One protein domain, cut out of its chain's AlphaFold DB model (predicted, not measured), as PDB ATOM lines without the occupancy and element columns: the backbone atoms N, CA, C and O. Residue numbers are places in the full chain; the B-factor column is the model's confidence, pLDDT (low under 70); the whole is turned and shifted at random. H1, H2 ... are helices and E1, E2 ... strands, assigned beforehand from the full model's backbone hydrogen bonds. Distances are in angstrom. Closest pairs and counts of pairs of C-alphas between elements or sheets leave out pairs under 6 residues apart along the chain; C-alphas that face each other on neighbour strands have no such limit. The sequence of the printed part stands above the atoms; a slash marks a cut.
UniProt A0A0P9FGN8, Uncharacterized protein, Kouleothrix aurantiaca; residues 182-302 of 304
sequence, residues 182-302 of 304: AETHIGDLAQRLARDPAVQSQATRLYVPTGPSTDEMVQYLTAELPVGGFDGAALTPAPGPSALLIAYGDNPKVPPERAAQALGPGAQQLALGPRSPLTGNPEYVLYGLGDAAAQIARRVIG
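This is residues 182 to 302 of the 304 residues of an uncharacterized protein of Kouleothrix aurantiaca (UniProt A0A0P9FGN8). A strongly twisted sheet of five strands forms the core, with H1 and H5 over one face and H4 over the other. H3 packs side by side with H1, and H2 is a short turn of helix near one end of the sheet. The printed part has 121 residues with five named helices and five named strands, in the order H1 H2 E1 H3 E2 E3 H4 E4 E5 H5; the class is mixed, helices and strands. The sheet is mixed, in the order E2 E1 E3 E5 E4. The whole is compact, with a radius of gyration of the C-alphas of 12.8 A and spans of 35 by 29 by 28 A.

Find C-alpha 182 at (199.478, 182.196, 189.897); from there H1 runs to residue 193, 16.3 A. H2 is residues 197 to 200, 5.0 A. E1, residues 205 to 209, is 13.6 A; H3, residues 216 to 222, 9.9 A; E2, residues 227 to 230, 9.8 A. E3 starts at C-alpha 243, at (201.879, 168.835, 174.046), and reaches residue 248, 16.5 A. H4 is residues 256 to 263 and E4 residues 268 to 272, 11.8 A each. E5, residues 284 to 289, is 16.8 A, and H5, residues 290 to 301, ends 17.1 A on at (190.596, 169.222, 185.411).

Look first at E1 and E3, parallel, with N 207 and O 244 at 2.8 A. E2 and E1 are parallel, N 228 and O 206 at 2.8 A. E5 is antiparallel to E3, N 285 and O 247 at 2.8 A, and forms a hairpin with E4, N 270 and O 286 at 2.8 A. E1, H3, E2 are a strand-helix-strand unit, a helix between parallel neighbour strands; E3, H4, E4 are a split one, with E5 between its strands; both crossovers are right-handed. The sheet and its helices make three layers, H1 and H5 on one face, H4 on the other, at heights over the sheet of 8.7, 8.4 and 8.1 A. H1 touches H3, closest C-alphas Gly 187 and Leu 221 at 5.1 A, a shallow tilt of 11 degrees, the same way. H2 and H3 only graze the sheet. In H1, H3 and H5 every O i to N i+4 pair is within hydrogen-bond range, in H4 3 of 4; H2 is too short for one.

The C-alphas farthest apart are those of Ser 201 and Leu 278, 37.5 A. The printed part has no cut; the links E2 to E3 and E4 to E5 are long. pLDDT is under 70 at residues 211 to 215, 252 to 256 and 302.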
ATOM      1  N   ALA A 182     199.508 182.724 191.258       88.25
ATOM      2  CA  ALA A 182     199.478 182.196 189.897       88.25
ATOM      3  C   ALA A 182     200.541 181.108 189.693       88.25
ATOM      4  O   ALA A 182     200.243 180.033 189.176       88.25
ATOM      5  N   GLU A 183     201.764 181.345 190.164       88.69
ATOM      6  CA  GLU A 183     202.869 180.388 190.144       88.69
ATOM      7  C   GLU A 183     202.513 179.101 190.898       88.69
ATOM      8  O   GLU A 183     202.791 177.997 190.424       88.69
ATOM      9  N   THR A 184     201.867 179.235 192.059       91.19
ATOM     10  CA  THR A 184     201.435 178.098 192.879       91.19
ATOM     11  C   THR A 184     200.377 177.268 192.156       91.19
ATOM     12  O   THR A 184     200.495 176.044 192.103       91.19
ATOM     13  N   HIS A 185     199.378 177.907 191.544       92.56
ATOM     14  CA  HIS A 185     198.357 177.208 190.761       92.56
ATOM     15  C   HIS A 185     198.915 176.562 189.485       92.56
ATOM     16  O   HIS A 185     198.508 175.454 189.135       92.56
ATOM     17  N   ILE A 186     199.878 177.201 188.815       92.81
ATOM     18  CA  ILE A 186     200.596 176.615 187.673       92.81
ATOM     19  C   ILE A 186     201.364 175.366 188.112       92.81
ATOM     20  O   ILE A 186     201.250 174.322 187.469       92.81
ATOM     21  N   GLY A 187     202.119 175.451 189.210       93.06
ATOM     22  CA  GLY A 187     202.883 174.329 189.752       93.06
ATOM     23  C   GLY A 187     201.993 173.167 190.207       93.06
ATOM     24  O   GLY A 187     202.265 172.016 189.872       93.06
ATOM     25  N   ASP A 188     200.895 173.458 190.905       94.88
ATOM     26  CA  ASP A 188     199.904 172.455 191.310       94.88
ATOM     27  C   ASP A 188     199.243 171.779 190.098       94.88
ATOM     28  O   ASP A 188     199.183 170.547 190.033       94.88
ATOM     29  N   LEU A 189     198.821 172.543 189.082       96.06
ATOM     30  CA  LEU A 189     198.290 171.958 187.850       96.06
ATOM     31  C   LEU A 189     199.342 171.096 187.141       96.06
ATOM     32  O   LEU A 189     199.019 169.995 186.691       96.06
ATOM     33  N   ALA A 190     200.593 171.554 187.063       95.81
ATOM     34  CA  ALA A 190     201.678 170.787 186.462       95.81
ATOM     35  C   ALA A 190     201.882 169.445 187.179       95.81
ATOM     36  O   ALA A 190     201.963 168.408 186.520       95.81
ATOM     37  N   GLN A 191     201.870 169.432 188.516       95.88
ATOM     38  CA  GLN A 191     201.953 168.201 189.307       95.88
ATOM     39  C   GLN A 191     200.773 167.260 189.050       95.88
ATOM     40  O   GLN A 191     200.963 166.047 188.962       95.88
ATOM     41  N   ARG A 192     199.552 167.789 188.909       95.75
ATOM     42  CA  ARG A 192     198.363 166.979 188.596       95.75
ATOM     43  C   ARG A 192     198.439 166.383 187.191       95.75
ATOM     44  O   ARG A 192     198.191 165.191 187.034       95.75
ATOM     45  N   LEU A 193     198.822 167.179 186.191       96.44
ATOM     46  CA  LEU A 193     199.004 166.731 184.806       96.44
ATOM     47  C   LEU A 193     200.123 165.689 184.689       96.44
ATOM     48  O   LEU A 193     199.963 164.691 183.991       96.44
ATOM     49  N   ALA A 194     201.224 165.869 185.420       95.00
ATOM     50  CA  ALA A 194     202.361 164.953 185.416       95.00
ATOM     51  C   ALA A 194     202.072 163.579 186.048       95.00
ATOM     52  O   ALA A 194     202.892 162.670 185.937       95.00
ATOM     53  N   ARG A 195     200.911 163.381 186.690       94.06
ATOM     54  CA  ARG A 195     200.459 162.052 187.140       94.06
ATOM     55  C   ARG A 195     199.872 161.208 186.008       94.06
ATOM     56  O   ARG A 195     199.734 160.000 186.186       94.06
ATOM     57  N   ASP A 196     199.516 161.808 184.871       95.25
ATOM     58  CA  ASP A 196     198.990 161.061 183.728       95.25
ATOM     59  C   ASP A 196     200.114 160.245 183.054       95.25
ATOM     60  O   ASP A 196     201.181 160.799 182.756       95.25
ATOM     61  N   PRO A 197     199.903 158.944 182.766       94.25
ATOM     62  CA  PRO A 197     200.921 158.089 182.153       94.25
ATOM     63  C   PRO A 197     201.485 158.622 180.827       94.25
ATOM     64  O   PRO A 197     202.662 158.404 180.527       94.25
ATOM     65  N   ALA A 198     200.681 159.334 180.030       93.94
ATOM     66  CA  ALA A 198     201.136 159.918 178.768       93.94
ATOM     67  C   ALA A 198     202.123 161.075 178.986       93.94
ATOM     68  O   ALA A 198     203.030 161.270 178.177       93.94
ATOM     69  N   VAL A 199     201.986 161.814 180.092       94.88
ATOM     70  CA  VAL A 199     202.922 162.882 180.470       94.88
ATOM     71  C   VAL A 199     204.183 162.290 181.100       94.88
ATOM     72  O   VAL A 199     205.288 162.688 180.741       94.88
ATOM     73  N   GLN A 200     204.048 161.271 181.958       92.38
ATOM     74  CA  GLN A 200     205.191 160.575 182.577       92.38
ATOM     75  C   GLN A 200     206.111 159.915 181.549       92.38
ATOM     76  O   GLN A 200     207.332 160.004 181.650       92.38
ATOM     77  N   SER A 201     205.523 159.275 180.537       92.69
ATOM     78  CA  SER A 201     206.256 158.662 179.423       92.69
ATOM     79  C   SER A 201     206.726 159.672 178.367       92.69
ATOM     80  O   SER A 201     207.310 159.268 177.364       92.69
ATOM     81  N   GLN A 202     206.469 160.973 178.569       91.50
ATOM     82  CA  GLN A 202     206.754 162.063 177.628       91.50
ATOM     83  C   GLN A 202     206.104 161.905 176.238       91.50
ATOM     84  O   GLN A 202     206.504 162.586 175.288       91.50
ATOM     85  N   ALA A 203     205.077 161.055 176.105       93.25
ATOM     86  CA  ALA A 203     204.260 160.949 174.893       93.25
ATOM     87  C   ALA A 203     203.458 162.241 174.641       93.25
ATOM     88  O   ALA A 203     203.298 162.665 173.495       93.25
ATOM     89  N   THR A 204     203.023 162.898 175.720       96.00
ATOM     90  CA  THR A 204     202.532 164.279 175.724       96.00
ATOM     91  C   THR A 204     203.498 165.136 176.539       96.00
ATOM     92  O   THR A 204     203.622 164.955 177.748       96.00
ATOM     93  N   ARG A 205     204.193 166.078 175.893       96.44
ATOM     94  CA  ARG A 205     205.154 166.958 176.583       96.44
ATOM     95  C   ARG A 205     204.432 168.064 177.347       96.44
ATOM     96  O   ARG A 205     203.577 168.726 176.769       96.44
ATOM     97  N   LEU A 206     204.790 168.283 178.608       96.75
ATOM     98  CA  LEU A 206     204.243 169.354 179.441       96.75
ATOM     99  C   LEU A 206     205.227 170.525 179.508       96.75
ATOM    100  O   LEU A 206     206.402 170.315 179.784       96.75
ATOM    101  N   TYR A 207     204.739 171.740 179.289       95.69
ATOM    102  CA  TYR A 207     205.515 172.971 179.346       95.69
ATOM    103  C   TYR A 207     204.962 173.917 180.405       95.69
ATOM    104  O   TYR A 207     203.744 174.081 180.529       95.69
ATOM    105  N   VAL A 208     205.872 174.556 181.135       93.69
ATOM    106  CA  VAL A 208     205.570 175.580 182.140       93.69
ATOM    107  C   VAL A 208     206.341 176.865 181.832       93.69
ATOM    108  O   VAL A 208     207.354 176.806 181.129       93.69
ATOM    109  N   PRO A 209     205.885 178.034 182.313       90.00
ATOM    110  CA  PRO A 209     206.582 179.288 182.068       90.00
ATOM    111  C   PRO A 209     207.994 179.270 182.660       90.00
ATOM    112  O   PRO A 209     208.201 178.690 183.726       90.00
ATOM    113  N   THR A 210     208.935 179.911 181.963       84.31
ATOM    114  CA  THR A 210     210.314 180.099 182.421       84.31
ATOM    115  C   THR A 210     210.797 181.550 182.262       84.31
ATOM    116  O   THR A 210     210.565 182.155 181.219       84.31
ATOM    117  N   GLY A 211     211.502 182.128 183.243       68.19
ATOM    118  CA  GLY A 211     212.013 183.503 183.224       68.19
ATOM    119  C   GLY A 211     212.733 183.967 184.515       68.19
ATOM    120  O   GLY A 211     212.673 183.301 185.541       68.19
ATOM    121  N   PRO A 212     213.432 185.122 184.509       54.03
ATOM    122  CA  PRO A 212     214.433 185.454 185.539       54.03
ATOM    123  C   PRO A 212     213.924 185.863 186.936       54.03
ATOM    124  O   PRO A 212     214.725 185.878 187.866       54.03
ATOM    125  N   SER A 213     212.654 186.256 187.110       49.91
ATOM    126  CA  SER A 213     212.185 186.901 188.359       49.91
ATOM    127  C   SER A 213     210.874 186.358 188.945       49.91
ATOM    128  O   SER A 213     210.503 186.753 190.045       49.91
ATOM    129  N   THR A 214     210.172 185.473 188.237       54.66
ATOM    130  CA  THR A 214     208.812 184.978 188.569       54.66
ATOM    131  C   THR A 214     208.749 183.456 188.733       54.66
ATOM    132  O   THR A 214     207.687 182.870 188.871       54.66
ATOM    133  N   ASP A 215     209.899 182.791 188.720       66.88
ATOM    134  CA  ASP A 215     209.972 181.363 188.420       66.88
ATOM    135  C   ASP A 215     210.341 180.460 189.586       66.88
ATOM    136  O   ASP A 215     210.175 179.249 189.468       66.88
ATOM    137  N   GLU A 216     210.873 180.993 190.689       78.31
ATOM    138  CA  GLU A 216     211.423 180.137 191.749       78.31
ATOM    139  C   GLU A 216     210.365 179.163 192.286       78.31
ATOM    140  O   GLU A 216     210.672 178.001 192.537       78.31
ATOM    141  N   MET A 217     209.107 179.607 192.384       85.25
ATOM    142  CA  MET A 217     207.988 178.774 192.827       85.25
ATOM    143  C   MET A 217     207.581 177.719 191.795       85.25
ATOM    144  O   MET A 217     207.412 176.558 192.162       85.25
ATOM    145  N   VAL A 218     207.462 178.082 190.512       88.56
ATOM    146  CA  VAL A 218     207.136 177.116 189.447       88.56
ATOM    147  C   VAL A 218     208.255 176.087 189.326       88.56
ATOM    148  O   VAL A 218     207.987 174.888 189.351       88.56
ATOM    149  N   GLN A 219     209.513 176.532 189.289       86.50
ATOM    150  CA  GLN A 219     210.689 175.664 189.237       86.50
ATOM    151  C   GLN A 219     210.750 174.736 190.450       86.50
ATOM    152  O   GLN A 219     210.947 173.539 190.282       86.50
ATOM    153  N   TYR A 220     210.515 175.249 191.662       88.06
ATOM    154  CA  TYR A 220     210.462 174.426 192.869       88.06
ATOM    155  C   TYR A 220     209.360 173.357 192.794       88.06
ATOM    156  O   TYR A 220     209.625 172.180 193.027       88.06
ATOM    157  N   LEU A 221     208.136 173.740 192.418       91.12
ATOM    158  CA  LEU A 221     206.986 172.830 192.353       91.12
ATOM    159  C   LEU A 221     207.055 171.829 191.193       91.12
ATOM    160  O   LEU A 221     206.297 170.858 191.189       91.12
ATOM    161  N   THR A 222     207.941 172.052 190.224       92.00
ATOM    162  CA  THR A 222     208.121 171.202 189.040       92.00
ATOM    163  C   THR A 222     209.506 170.564 188.945       92.00
ATOM    164  O   THR A 222     209.782 169.873 187.969       92.00
ATOM    165  N   ALA A 223     210.352 170.726 189.967       88.88
ATOM    166  CA  ALA A 223     211.759 170.323 189.946       88.88
ATOM    167  C   ALA A 223     211.980 168.832 189.632       88.88
ATOM    168  O   ALA A 223     212.978 168.469 189.015       88.88
ATOM    169  N   GLU A 224     211.052 167.972 190.054       89.75
ATOM    170  CA  GLU A 224     211.114 166.519 189.843       89.75
ATOM    171  C   GLU A 224     210.246 166.044 188.664       89.75
ATOM    172  O   GLU A 224     210.103 164.844 188.433       89.75
ATOM    173  N   LEU A 225     209.637 166.971 187.920       91.69
ATOM    174  CA  LEU A 225     208.731 166.653 186.823       91.69
ATOM    175  C   LEU A 225     209.447 166.750 185.469       91.69
ATOM    176  O   LEU A 225     210.277 167.638 185.264       91.69
ATOM    177  N   PRO A 226     209.095 165.896 184.492       90.88
ATOM    178  CA  PRO A 226     209.633 165.965 183.137       90.88
ATOM    179  C   PRO A 226     208.973 167.100 182.329       90.88
ATOM    180  O   PRO A 226     208.264 166.843 181.354       90.88
ATOM    181  N   VAL A 227     209.180 168.354 182.741       92.94
ATOM    182  CA  VAL A 227     208.616 169.547 182.089       92.94
ATOM    183  C   VAL A 227     209.632 170.263 181.198       92.94
ATOM    184  O   VAL A 227     210.826 170.293 181.487       92.94
ATOM    185  N   GLY A 228     209.151 170.846 180.101       93.06
ATOM    186  CA  GLY A 228     209.888 171.822 179.301       93.06
ATOM    187  C   GLY A 228     209.589 173.261 179.732       93.06
ATOM    188  O   GLY A 228     208.597 173.526 180.412       93.06
ATOM    189  N   GLY A 229     210.433 174.195 179.304       91.94
ATOM    190  CA  GLY A 229     210.288 175.621 179.592       91.94
ATOM    191  C   GLY A 229     209.621 176.401 178.462       91.94
ATOM    192  O   GLY A 229     209.807 176.081 177.287       91.94
ATOM    193  N   PHE A 230     208.868 177.436 178.824       90.94
ATOM    194  CA  PHE A 230     208.296 178.425 177.918       90.94
ATOM    195  C   PHE A 230     208.741 179.830 178.329       90.94
ATOM    196  O   PHE A 230     208.253 180.377 179.314       90.94
ATOM    197  N   ASP A 231     209.634 180.450 177.558       86.88
ATOM    198  CA  ASP A 231     210.195 181.777 177.869       86.88
ATOM    199  C   ASP A 231     209.283 182.962 177.490       86.88
ATOM    200  O   ASP A 231     209.672 184.129 177.584       86.88
ATOM    201  N   GLY A 232     208.056 182.670 177.050       85.25
ATOM    202  CA  GLY A 232     207.118 183.650 176.510       85.25
ATOM    203  C   GLY A 232     207.152 183.791 174.988       85.25
ATOM    204  O   GLY A 232     206.265 184.429 174.416       85.25
ATOM    205  N   ALA A 233     208.131 183.179 174.320       85.62
ATOM    206  CA  ALA A 233     208.260 183.169 172.868       85.62
ATOM    207  C   ALA A 233     208.400 181.749 172.305       85.62
ATOM    208  O   ALA A 233     207.733 181.414 171.326       85.62
ATOM    209  N   ALA A 234     209.233 180.910 172.919       89.00
ATOM    210  CA  ALA A 234     209.581 179.587 172.428       89.00
ATOM    211  C   ALA A 234     209.485 178.515 173.521       89.00
ATOM    212  O   ALA A 234     209.657 178.770 174.714       89.00
ATOM    213  N   LEU A 235     209.223 177.285 173.076       92.31
ATOM    214  CA  LEU A 235     209.235 176.090 173.914       92.31
ATOM    215  C   LEU A 235     210.600 175.415 173.829       92.31
ATOM    216  O   LEU A 235     211.125 175.190 172.736       92.31
ATOM    217  N   THR A 236     211.150 175.060 174.987       92.25
ATOM    218  CA  THR A 236     212.406 174.320 175.091       92.25
ATOM    219  C   THR A 236     212.197 173.056 175.927       92.25
ATOM    220  O   THR A 236     211.928 173.164 177.124       92.25
ATOM    221  N   PRO A 237     212.336 171.849 175.345       92.75
ATOM    222  CA  PRO A 237     212.591 171.559 173.926       92.75
ATOM    223  C   PRO A 237     211.387 171.894 173.020       92.75
ATOM    224  O   PRO A 237     210.309 172.215 173.504       92.75
ATOM    225  N   ALA A 238     211.553 171.790 171.698       90.88
ATOM    226  CA  ALA A 238     210.459 172.008 170.745       90.88
ATOM    227  C   ALA A 238     209.257 171.066 171.008       90.88
ATOM    228  O   ALA A 238     209.457 169.927 171.455       90.88
ATOM    229  N   PRO A 239     208.012 171.486 170.711       91.12
ATOM    230  CA  PRO A 239     206.826 170.663 170.937       91.12
ATOM    231  C   PRO A 239     206.864 169.364 170.115       91.12
ATOM    232  O   PRO A 239     207.368 169.322 168.995       91.12
ATOM    233  N   GLY A 240     206.354 168.282 170.710       87.69
ATOM    234  CA  GLY A 240     206.100 167.019 170.009       87.69
ATOM    235  C   GLY A 240     204.720 167.016 169.335       87.69
ATOM    236  O   GLY A 240     204.032 168.033 169.354       87.69
ATOM    237  N   PRO A 241     204.263 165.872 168.791       88.06
ATOM    238  CA  PRO A 241     202.938 165.762 168.167       88.06
ATOM    239  C   PRO A 241     201.784 165.936 169.168       88.06
ATOM    240  O   PRO A 241     200.674 166.284 168.773       88.06
ATOM    241  N   SER A 242     202.042 165.702 170.460       94.88
ATOM    242  CA  SER A 242     201.136 166.062 171.542       94.88
ATOM    243  C   SER A 242     201.874 166.839 172.625       94.88
ATOM    244  O   SER A 242     202.955 166.442 173.071       94.88
ATOM    245  N   ALA A 243     201.290 167.958 173.045       96.88
ATOM    246  CA  ALA A 243     201.879 168.835 174.046       96.88
ATOM    247  C   ALA A 243     200.807 169.563 174.864       96.88
ATOM    248  O   ALA A 243     199.704 169.803 174.378       96.88
ATOM    249  N   LEU A 244     201.153 169.919 176.096       96.88
ATOM    250  CA  LEU A 244     200.384 170.755 177.011       96.88
ATOM    251  C   LEU A 244     201.256 171.941 177.412       96.88
ATOM    252  O   LEU A 244     202.413 171.748 177.772       96.88
ATOM    253  N   LEU A 245     200.712 173.152 177.376       95.50
ATOM    254  CA  LEU A 245     201.393 174.364 177.825       95.50
ATOM    255  C   LEU A 245     200.528 175.065 178.861       95.50
ATOM    256  O   LEU A 245     199.404 175.466 178.559       95.50
ATOM    257  N   ILE A 246     201.074 175.243 180.058       94.31
ATOM    258  CA  ILE A 246     200.501 176.137 181.058       94.31
ATOM    259  C   ILE A 246     201.156 177.503 180.858       94.31
ATOM    260  O   ILE A 246     202.365 177.640 181.017       94.31
ATOM    261  N   ALA A 247     200.371 178.506 180.485       91.19
ATOM    262  CA  ALA A 247     200.831 179.885 180.358       91.19
ATOM    263  C   ALA A 247     200.146 180.763 181.407       91.19
ATOM    264  O   ALA A 247     199.021 180.478 181.814       91.19
ATOM    265  N   TYR A 248     200.795 181.849 181.819       88.81
ATOM    266  CA  TYR A 248     200.130 182.882 182.612       88.81
ATOM    267  C   TYR A 248     198.956 183.463 181.823       88.81
ATOM    268  O   TYR A 248     199.110 183.810 180.651       88.81
ATOM    269  N   GLY A 249     197.792 183.570 182.457       84.81
ATOM    270  CA  GLY A 249     196.603 184.105 181.792       84.81
ATOM    271  C   GLY A 249     196.548 185.629 181.764       84.81
ATOM    272  O   GLY A 249     195.803 186.192 180.965       84.81
ATOM    273  N   ASP A 250     197.382 186.286 182.571       74.38
ATOM    274  CA  ASP A 250     197.487 187.741 182.637       74.38
ATOM    275  C   ASP A 250     198.943 188.204 182.746       74.38
ATOM    276  O   ASP A 250     199.354 188.876 183.691       74.38
ATOM    277  N   ASN A 251     199.772 187.770 181.795       71.75
ATOM    278  CA  ASN A 251     201.134 188.274 181.687       71.75
ATOM    279  C   ASN A 251     201.209 189.344 180.588       71.75
ATOM    280  O   ASN A 251     201.182 188.999 179.405       71.75
ATOM    281  N   PRO A 252     201.392 190.634 180.929       58.84
ATOM    282  CA  PRO A 252     201.465 191.704 179.934       58.84
ATOM    283  C   PRO A 252     202.652 191.556 178.968       58.84
ATOM    284  O   PRO A 252     202.653 192.152 177.893       58.84
ATOM    285  N   LYS A 253     203.666 190.748 179.314       62.53
ATOM    286  CA  LYS A 253     204.825 190.466 178.453       62.53
ATOM    287  C   LYS A 253     204.555 189.346 177.441       62.53
ATOM    288  O   LYS A 253     205.245 189.275 176.422       62.53
ATOM    289  N   VAL A 254     203.555 188.496 177.684       66.19
ATOM    290  CA  VAL A 254     203.247 187.319 176.860       66.19
ATOM    291  C   VAL A 254     201.746 187.276 176.567       66.19
ATOM    292  O   VAL A 254     200.982 186.735 177.363       66.19
ATOM    293  N   PRO A 255     201.305 187.823 175.420       67.94
ATOM    294  CA  PRO A 255     199.919 187.720 174.996       67.94
ATOM    295  C   PRO A 255     199.470 186.250 174.938       67.94
ATOM    296  O   PRO A 255     200.237 185.415 174.447       67.94
ATOM    297  N   PRO A 256     198.223 185.933 175.330       68.50
ATOM    298  CA  PRO A 256     197.677 184.572 175.274       68.50
ATOM    299  C   PRO A 256     197.819 183.922 173.884       68.50
ATOM    300  O   PRO A 256     198.096 182.731 173.754       68.50
ATOM    301  N   GLU A 257     197.711 184.725 172.824       73.62
ATOM    302  CA  GLU A 257     197.866 184.278 171.436       73.62
ATOM    303  C   GLU A 257     199.268 183.724 171.132       73.62
ATOM    304  O   GLU A 257     199.397 182.778 170.353       73.62
ATOM    305  N   ARG A 258     200.320 184.253 171.777       81.94
ATOM    306  CA  ARG A 258     201.696 183.760 171.588       81.94
ATOM    307  C   ARG A 258     201.892 182.365 172.167       81.94
ATOM    308  O   ARG A 258     202.623 181.574 171.583       81.94
ATOM    309  N   ALA A 259     201.223 182.042 173.273       82.69
ATOM    310  CA  ALA A 259     201.311 180.720 173.888       82.69
ATOM    311  C   ALA A 259     200.752 179.627 172.957       82.69
ATOM    312  O   ALA A 259     201.397 178.603 172.735       82.69
ATOM    313  N   ALA A 260     199.595 179.875 172.332       84.69
ATOM    314  CA  ALA A 260     199.035 178.962 171.336       84.69
ATOM    315  C   ALA A 260     199.929 178.851 170.086       84.69
ATOM    316  O   ALA A 260     200.170 177.751 169.593       84.69
ATOM    317  N   GLN A 261     200.475 179.974 169.604       88.06
ATOM    318  CA  GLN A 261     201.397 179.984 168.462       88.06
ATOM    319  C   GLN A 261     202.683 179.191 168.735       88.06
ATOM    320  O   GLN A 261     203.168 178.509 167.835       88.06
ATOM    321  N   ALA A 262     203.206 179.230 169.966       89.31
ATOM    322  CA  ALA A 262     204.416 178.508 170.356       89.31
ATOM    323  C   ALA A 262     204.246 176.976 170.321       89.31
ATOM    324  O   ALA A 262     205.209 176.258 170.054       89.31
ATOM    325  N   LEU A 263     203.028 176.468 170.549       90.62
ATOM    326  CA  LEU A 263     202.703 175.048 170.367       90.62
ATOM    327  C   LEU A 263     202.600 174.656 168.885       90.62
ATOM    328  O   LEU A 263     202.911 173.519 168.536       90.62
ATOM    329  N   GLY A 264     202.188 175.585 168.022       89.50
ATOM    330  CA  GLY A 264     202.048 175.382 166.583       89.50
ATOM    331  C   GLY A 264     200.595 175.250 166.099       89.50
ATOM    332  O   GLY A 264     199.642 175.394 166.872       89.50
ATOM    333  N   PRO A 265     200.393 175.011 164.791       87.94
ATOM    334  CA  PRO A 265     199.062 174.940 164.194       87.94
ATOM    335  C   PRO A 265     198.239 173.790 164.786       87.94
ATOM    336  O   PRO A 265     198.716 172.665 164.911       87.94
ATOM    337  N   GLY A 266     196.979 174.075 165.124       86.94
ATOM    338  CA  GLY A 266     196.074 173.115 165.765       86.94
ATOM    339  C   GLY A 266     196.095 173.145 167.296       86.94
ATOM    340  O   GLY A 266     195.332 172.403 167.912       86.94
ATOM    341  N   ALA A 267     196.912 174.005 167.913       91.75
ATOM    342  CA  ALA A 267     196.837 174.268 169.343       91.75
ATOM    343  C   ALA A 267     195.493 174.907 169.721       91.75
ATOM    344  O   ALA A 267     194.989 175.796 169.031       91.75
ATOM    345  N   GLN A 268     194.918 174.459 170.833       91.94
ATOM    346  CA  GLN A 268     193.640 174.949 171.342       91.94
ATOM    347  C   GLN A 268     193.748 175.275 172.825       91.94
ATOM    348  O   GLN A 268     194.518 174.656 173.561       91.94
ATOM    349  N   GLN A 269     192.945 176.236 173.272       93.19
ATOM    350  CA  GLN A 269     192.736 176.475 174.692       93.19
ATOM    351  C   GLN A 269     191.864 175.351 175.264       93.19
ATOM    352  O   GLN A 269     190.750 175.125 174.796       93.19
ATOM    353  N   LEU A 270     192.374 174.657 176.278       93.50
ATOM    354  CA  LEU A 270     191.720 173.505 176.896       93.50
ATOM    355  C   LEU A 270     191.029 173.854 178.214       93.50
ATOM    356  O   LEU A 270     189.976 173.294 178.509       93.50
ATOM    357  N   ALA A 271     191.612 174.754 179.009       92.81
ATOM    358  CA  ALA A 271     191.052 175.160 180.294       92.81
ATOM    359  C   ALA A 271     191.545 176.544 180.729       92.81
ATOM    360  O   ALA A 271     192.589 177.025 180.283       92.81
ATOM    361  N   LEU A 272     190.787 177.154 181.639       93.12
ATOM    362  CA  LEU A 272     191.139 178.386 182.337       93.12
ATOM    363  C   LEU A 272     191.347 178.079 183.818       93.12
ATOM    364  O   LEU A 272     190.590 177.300 184.396       93.12
ATOM    365  N   GLY A 273     192.365 178.690 184.414       91.81
ATOM    366  CA  GLY A 273     192.575 178.649 185.853       91.81
ATOM    367  C   GLY A 273     191.591 179.528 186.632       91.81
ATOM    368  O   GLY A 273     190.728 180.188 186.037       91.81
ATOM    369  N   PRO A 274     191.732 179.563 187.968       91.69
ATOM    370  CA  PRO A 274     191.015 180.504 188.823       91.69
ATOM    371  C   PRO A 274     191.191 181.948 188.344       91.69
ATOM    372  O   PRO A 274     192.200 182.288 187.726       91.69
ATOM    373  N   ARG A 275     190.199 182.802 188.608       90.62
ATOM    374  CA  ARG A 275     190.274 184.225 188.255       90.62
ATOM    375  C   ARG A 275     190.987 185.001 189.350       90.62
ATOM    376  O   ARG A 275     190.589 184.922 190.511       90.62
ATOM    377  N   SER A 276     191.969 185.801 188.950       86.44
ATOM    378  CA  SER A 276     192.643 186.740 189.837       86.44
ATOM    379  C   SER A 276     191.635 187.767 190.370       86.44
ATOM    380  O   SER A 276     190.916 188.380 189.572       86.44
ATOM    381  N   PRO A 277     191.580 188.018 191.690       83.19
ATOM    382  CA  PRO A 277     190.752 189.076 192.260       83.19
ATOM    383  C   PRO A 277     191.245 190.481 191.877       83.19
ATOM    384  O   PRO A 277     190.511 191.446 192.059       83.19
ATOM    385  N   LEU A 278     192.467 190.602 191.345       81.75
ATOM    386  CA  LEU A 278     193.070 191.874 190.939       81.75
ATOM    387  C   LEU A 278     192.573 192.338 189.576       81.75
ATOM    388  O   LEU A 278     192.194 193.492 189.397       81.75
ATOM    389  N   THR A 279     192.612 191.428 188.606       84.06
ATOM    390  CA  THR A 279     192.401 191.753 187.193       84.06
ATOM    391  C   THR A 279     191.144 191.106 186.625       84.06
ATOM    392  O   THR A 279     190.687 191.472 185.546       84.06
ATOM    393  N   GLY A 280     190.565 190.131 187.334       86.56
ATOM    394  CA  GLY A 280     189.457 189.303 186.859       86.56
ATOM    395  C   GLY A 280     189.859 188.297 185.776       86.56
ATOM    396  O   GLY A 280     189.039 187.450 185.405       86.56
ATOM    397  N   ASN A 281     191.095 188.357 185.279       88.38
ATOM    398  CA  ASN A 281     191.631 187.446 184.279       88.38
ATOM    399  C   ASN A 281     192.002 186.097 184.914       88.38
ATOM    400  O   ASN A 281     192.255 186.028 186.121       88.38
ATOM    401  N   PRO A 282     192.003 185.005 184.134       91.00
ATOM    402  CA  PRO A 282     192.484 183.719 184.618       91.00
ATOM    403  C   PRO A 282     193.962 183.825 185.009       91.00
ATOM    404  O   PRO A 282     194.757 184.425 184.293       91.00
ATOM    405  N   GLU A 283     194.344 183.226 186.130       89.19
ATOM    406  CA  GLU A 283     195.737 183.226 186.586       89.19
ATOM    407  C   GLU A 283     196.646 182.433 185.638       89.19
ATOM    408  O   GLU A 283     197.772 182.836 185.339       89.19
ATOM    409  N   TYR A 284     196.118 181.339 185.093       91.56
ATOM    410  CA  TYR A 284     196.755 180.563 184.039       91.56
ATOM    411  C   TYR A 284     195.755 180.164 182.955       91.56
ATOM    412  O   TYR A 284     194.548 180.055 183.184       91.56
ATOM    413  N   VAL A 285     196.280 179.872 181.773       92.88
ATOM    414  CA  VAL A 285     195.555 179.262 180.663       92.88
ATOM    415  C   VAL A 285     196.272 177.978 180.274       92.88
ATOM    416  O   VAL A 285     197.492 177.967 180.100       92.88
ATOM    417  N   LEU A 286     195.516 176.888 180.150       95.06
ATOM    418  CA  LEU A 286     196.031 175.623 179.645       95.06
ATOM    419  C   LEU A 286     195.754 175.528 178.150       95.06
ATOM    420  O   LEU A 286     194.596 175.502 177.728       95.06
ATOM    421  N   TYR A 287     196.815 175.394 177.369       94.75
ATOM    422  CA  TYR A 287     196.754 175.076 175.951       94.75
ATOM    423  C   TYR A 287     197.172 173.632 175.714       94.75
ATOM    424  O   TYR A 287     197.963 173.068 176.473       94.75
ATOM    425  N   GLY A 288     196.681 173.038 174.632       95.25
ATOM    426  CA  GLY A 288     197.154 171.734 174.203       95.25
ATOM    427  C   GLY A 288     197.146 171.543 172.700       95.25
ATOM    428  O   GLY A 288     196.402 172.191 171.967       95.25
ATOM    429  N   LEU A 289     198.009 170.629 172.274       95.88
ATOM    430  CA  LEU A 289     198.197 170.188 170.903       95.88
ATOM    431  C   LEU A 289     197.917 168.681 170.823       95.88
ATOM    432  O   LEU A 289     198.471 167.894 171.600       95.88
ATOM    433  N   GLY A 290     197.066 168.295 169.873       93.62
ATOM    434  CA  GLY A 290     196.656 166.910 169.631       93.62
ATOM    435  C   GLY A 290     195.565 166.395 170.581       93.62
ATOM    436  O   GLY A 290     195.376 166.890 171.693       93.62
ATOM    437  N   ASP A 291     194.859 165.347 170.152       92.81
ATOM    438  CA  ASP A 291     193.695 164.807 170.873       92.81
ATOM    439  C   ASP A 291     194.046 164.242 172.255       92.81
ATOM    440  O   ASP A 291     193.257 164.350 173.196       92.81
ATOM    441  N   ALA A 292     195.246 163.672 172.405       93.25
ATOM    442  CA  ALA A 292     195.719 163.146 173.682       93.25
ATOM    443  C   ALA A 292     195.793 164.247 174.753       93.25
ATOM    444  O   ALA A 292     195.310 164.042 175.865       93.25
ATOM    445  N   ALA A 293     196.296 165.436 174.404       94.25
ATOM    446  CA  ALA A 293     196.359 166.579 175.314       94.25
ATOM    447  C   ALA A 293     194.956 167.007 175.780       94.25
ATOM    448  O   ALA A 293     194.729 167.203 176.976       94.25
ATOM    449  N   ALA A 294     193.990 167.064 174.858       93.62
ATOM    450  CA  ALA A 294     192.602 167.384 175.185       93.62
ATOM    451  C   ALA A 294     191.957 166.332 176.107       93.62
ATOM    452  O   ALA A 294     191.235 166.681 177.042       93.62
ATOM    453  N   GLN A 295     192.230 165.042 175.884       94.12
ATOM    454  CA  GLN A 295     191.735 163.964 176.746       94.12
ATOM    455  C   GLN A 295     192.345 164.015 178.151       94.12
ATOM    456  O   GLN A 295     191.617 163.841 179.129       94.12
ATOM    457  N   ILE A 296     193.652 164.278 178.262       94.50
ATOM    458  CA  ILE A 296     194.344 164.431 179.550       94.50
ATOM    459  C   ILE A 296     193.734 165.598 180.329       94.50
ATOM    460  O   ILE A 296     193.353 165.425 181.485       94.50
ATOM    461  N   ALA A 297     193.561 166.760 179.689       93.69
ATOM    462  CA  ALA A 297     192.966 167.928 180.334       93.69
ATOM    463  C   ALA A 297     191.564 167.628 180.891       93.69
ATOM    464  O   ALA A 297     191.299 167.925 182.055       93.69
ATOM    465  N   ARG A 298     190.702 166.950 180.117       92.62
ATOM    466  CA  ARG A 298     189.360 166.539 180.578       92.62
ATOM    467  C   ARG A 298     189.406 165.596 181.782       92.62
ATOM    468  O   ARG A 298     188.568 165.716 182.670       92.62
ATOM    469  N   ARG A 299     190.366 164.663 181.828       91.88
ATOM    470  CA  ARG A 299     190.531 163.732 182.961       91.88
ATOM    471  C   ARG A 299     191.015 164.431 184.230       91.88
ATOM    472  O   ARG A 299     190.561 164.085 185.312       91.88
ATOM    473  N   VAL A 300     191.954 165.369 184.097       90.81
ATOM    474  CA  VAL A 300     192.658 165.978 185.238       90.81
ATOM    475  C   VAL A 300     191.897 167.163 185.830       90.81
ATOM    476  O   VAL A 300     191.883 167.330 187.047       90.81
ATOM    477  N   ILE A 301     191.274 167.987 184.988       86.00
ATOM    478  CA  ILE A 301     190.596 169.222 185.411       86.00
ATOM    479  C   ILE A 301     189.102 168.972 185.679       86.00
ATOM    480  O   ILE A 301     188.477 169.717 186.428       86.00
ATOM    481  N   GLY A 302     188.549 167.879 185.141       67.50
ATOM    482  CA  GLY A 302     187.108 167.666 185.052       67.50
ATOM    483  C   GLY A 302     186.525 168.412 183.851       67.50
ATOM    484  O   GLY A 302     187.101 169.387 183.367       67.50
TER     485      GLY A 302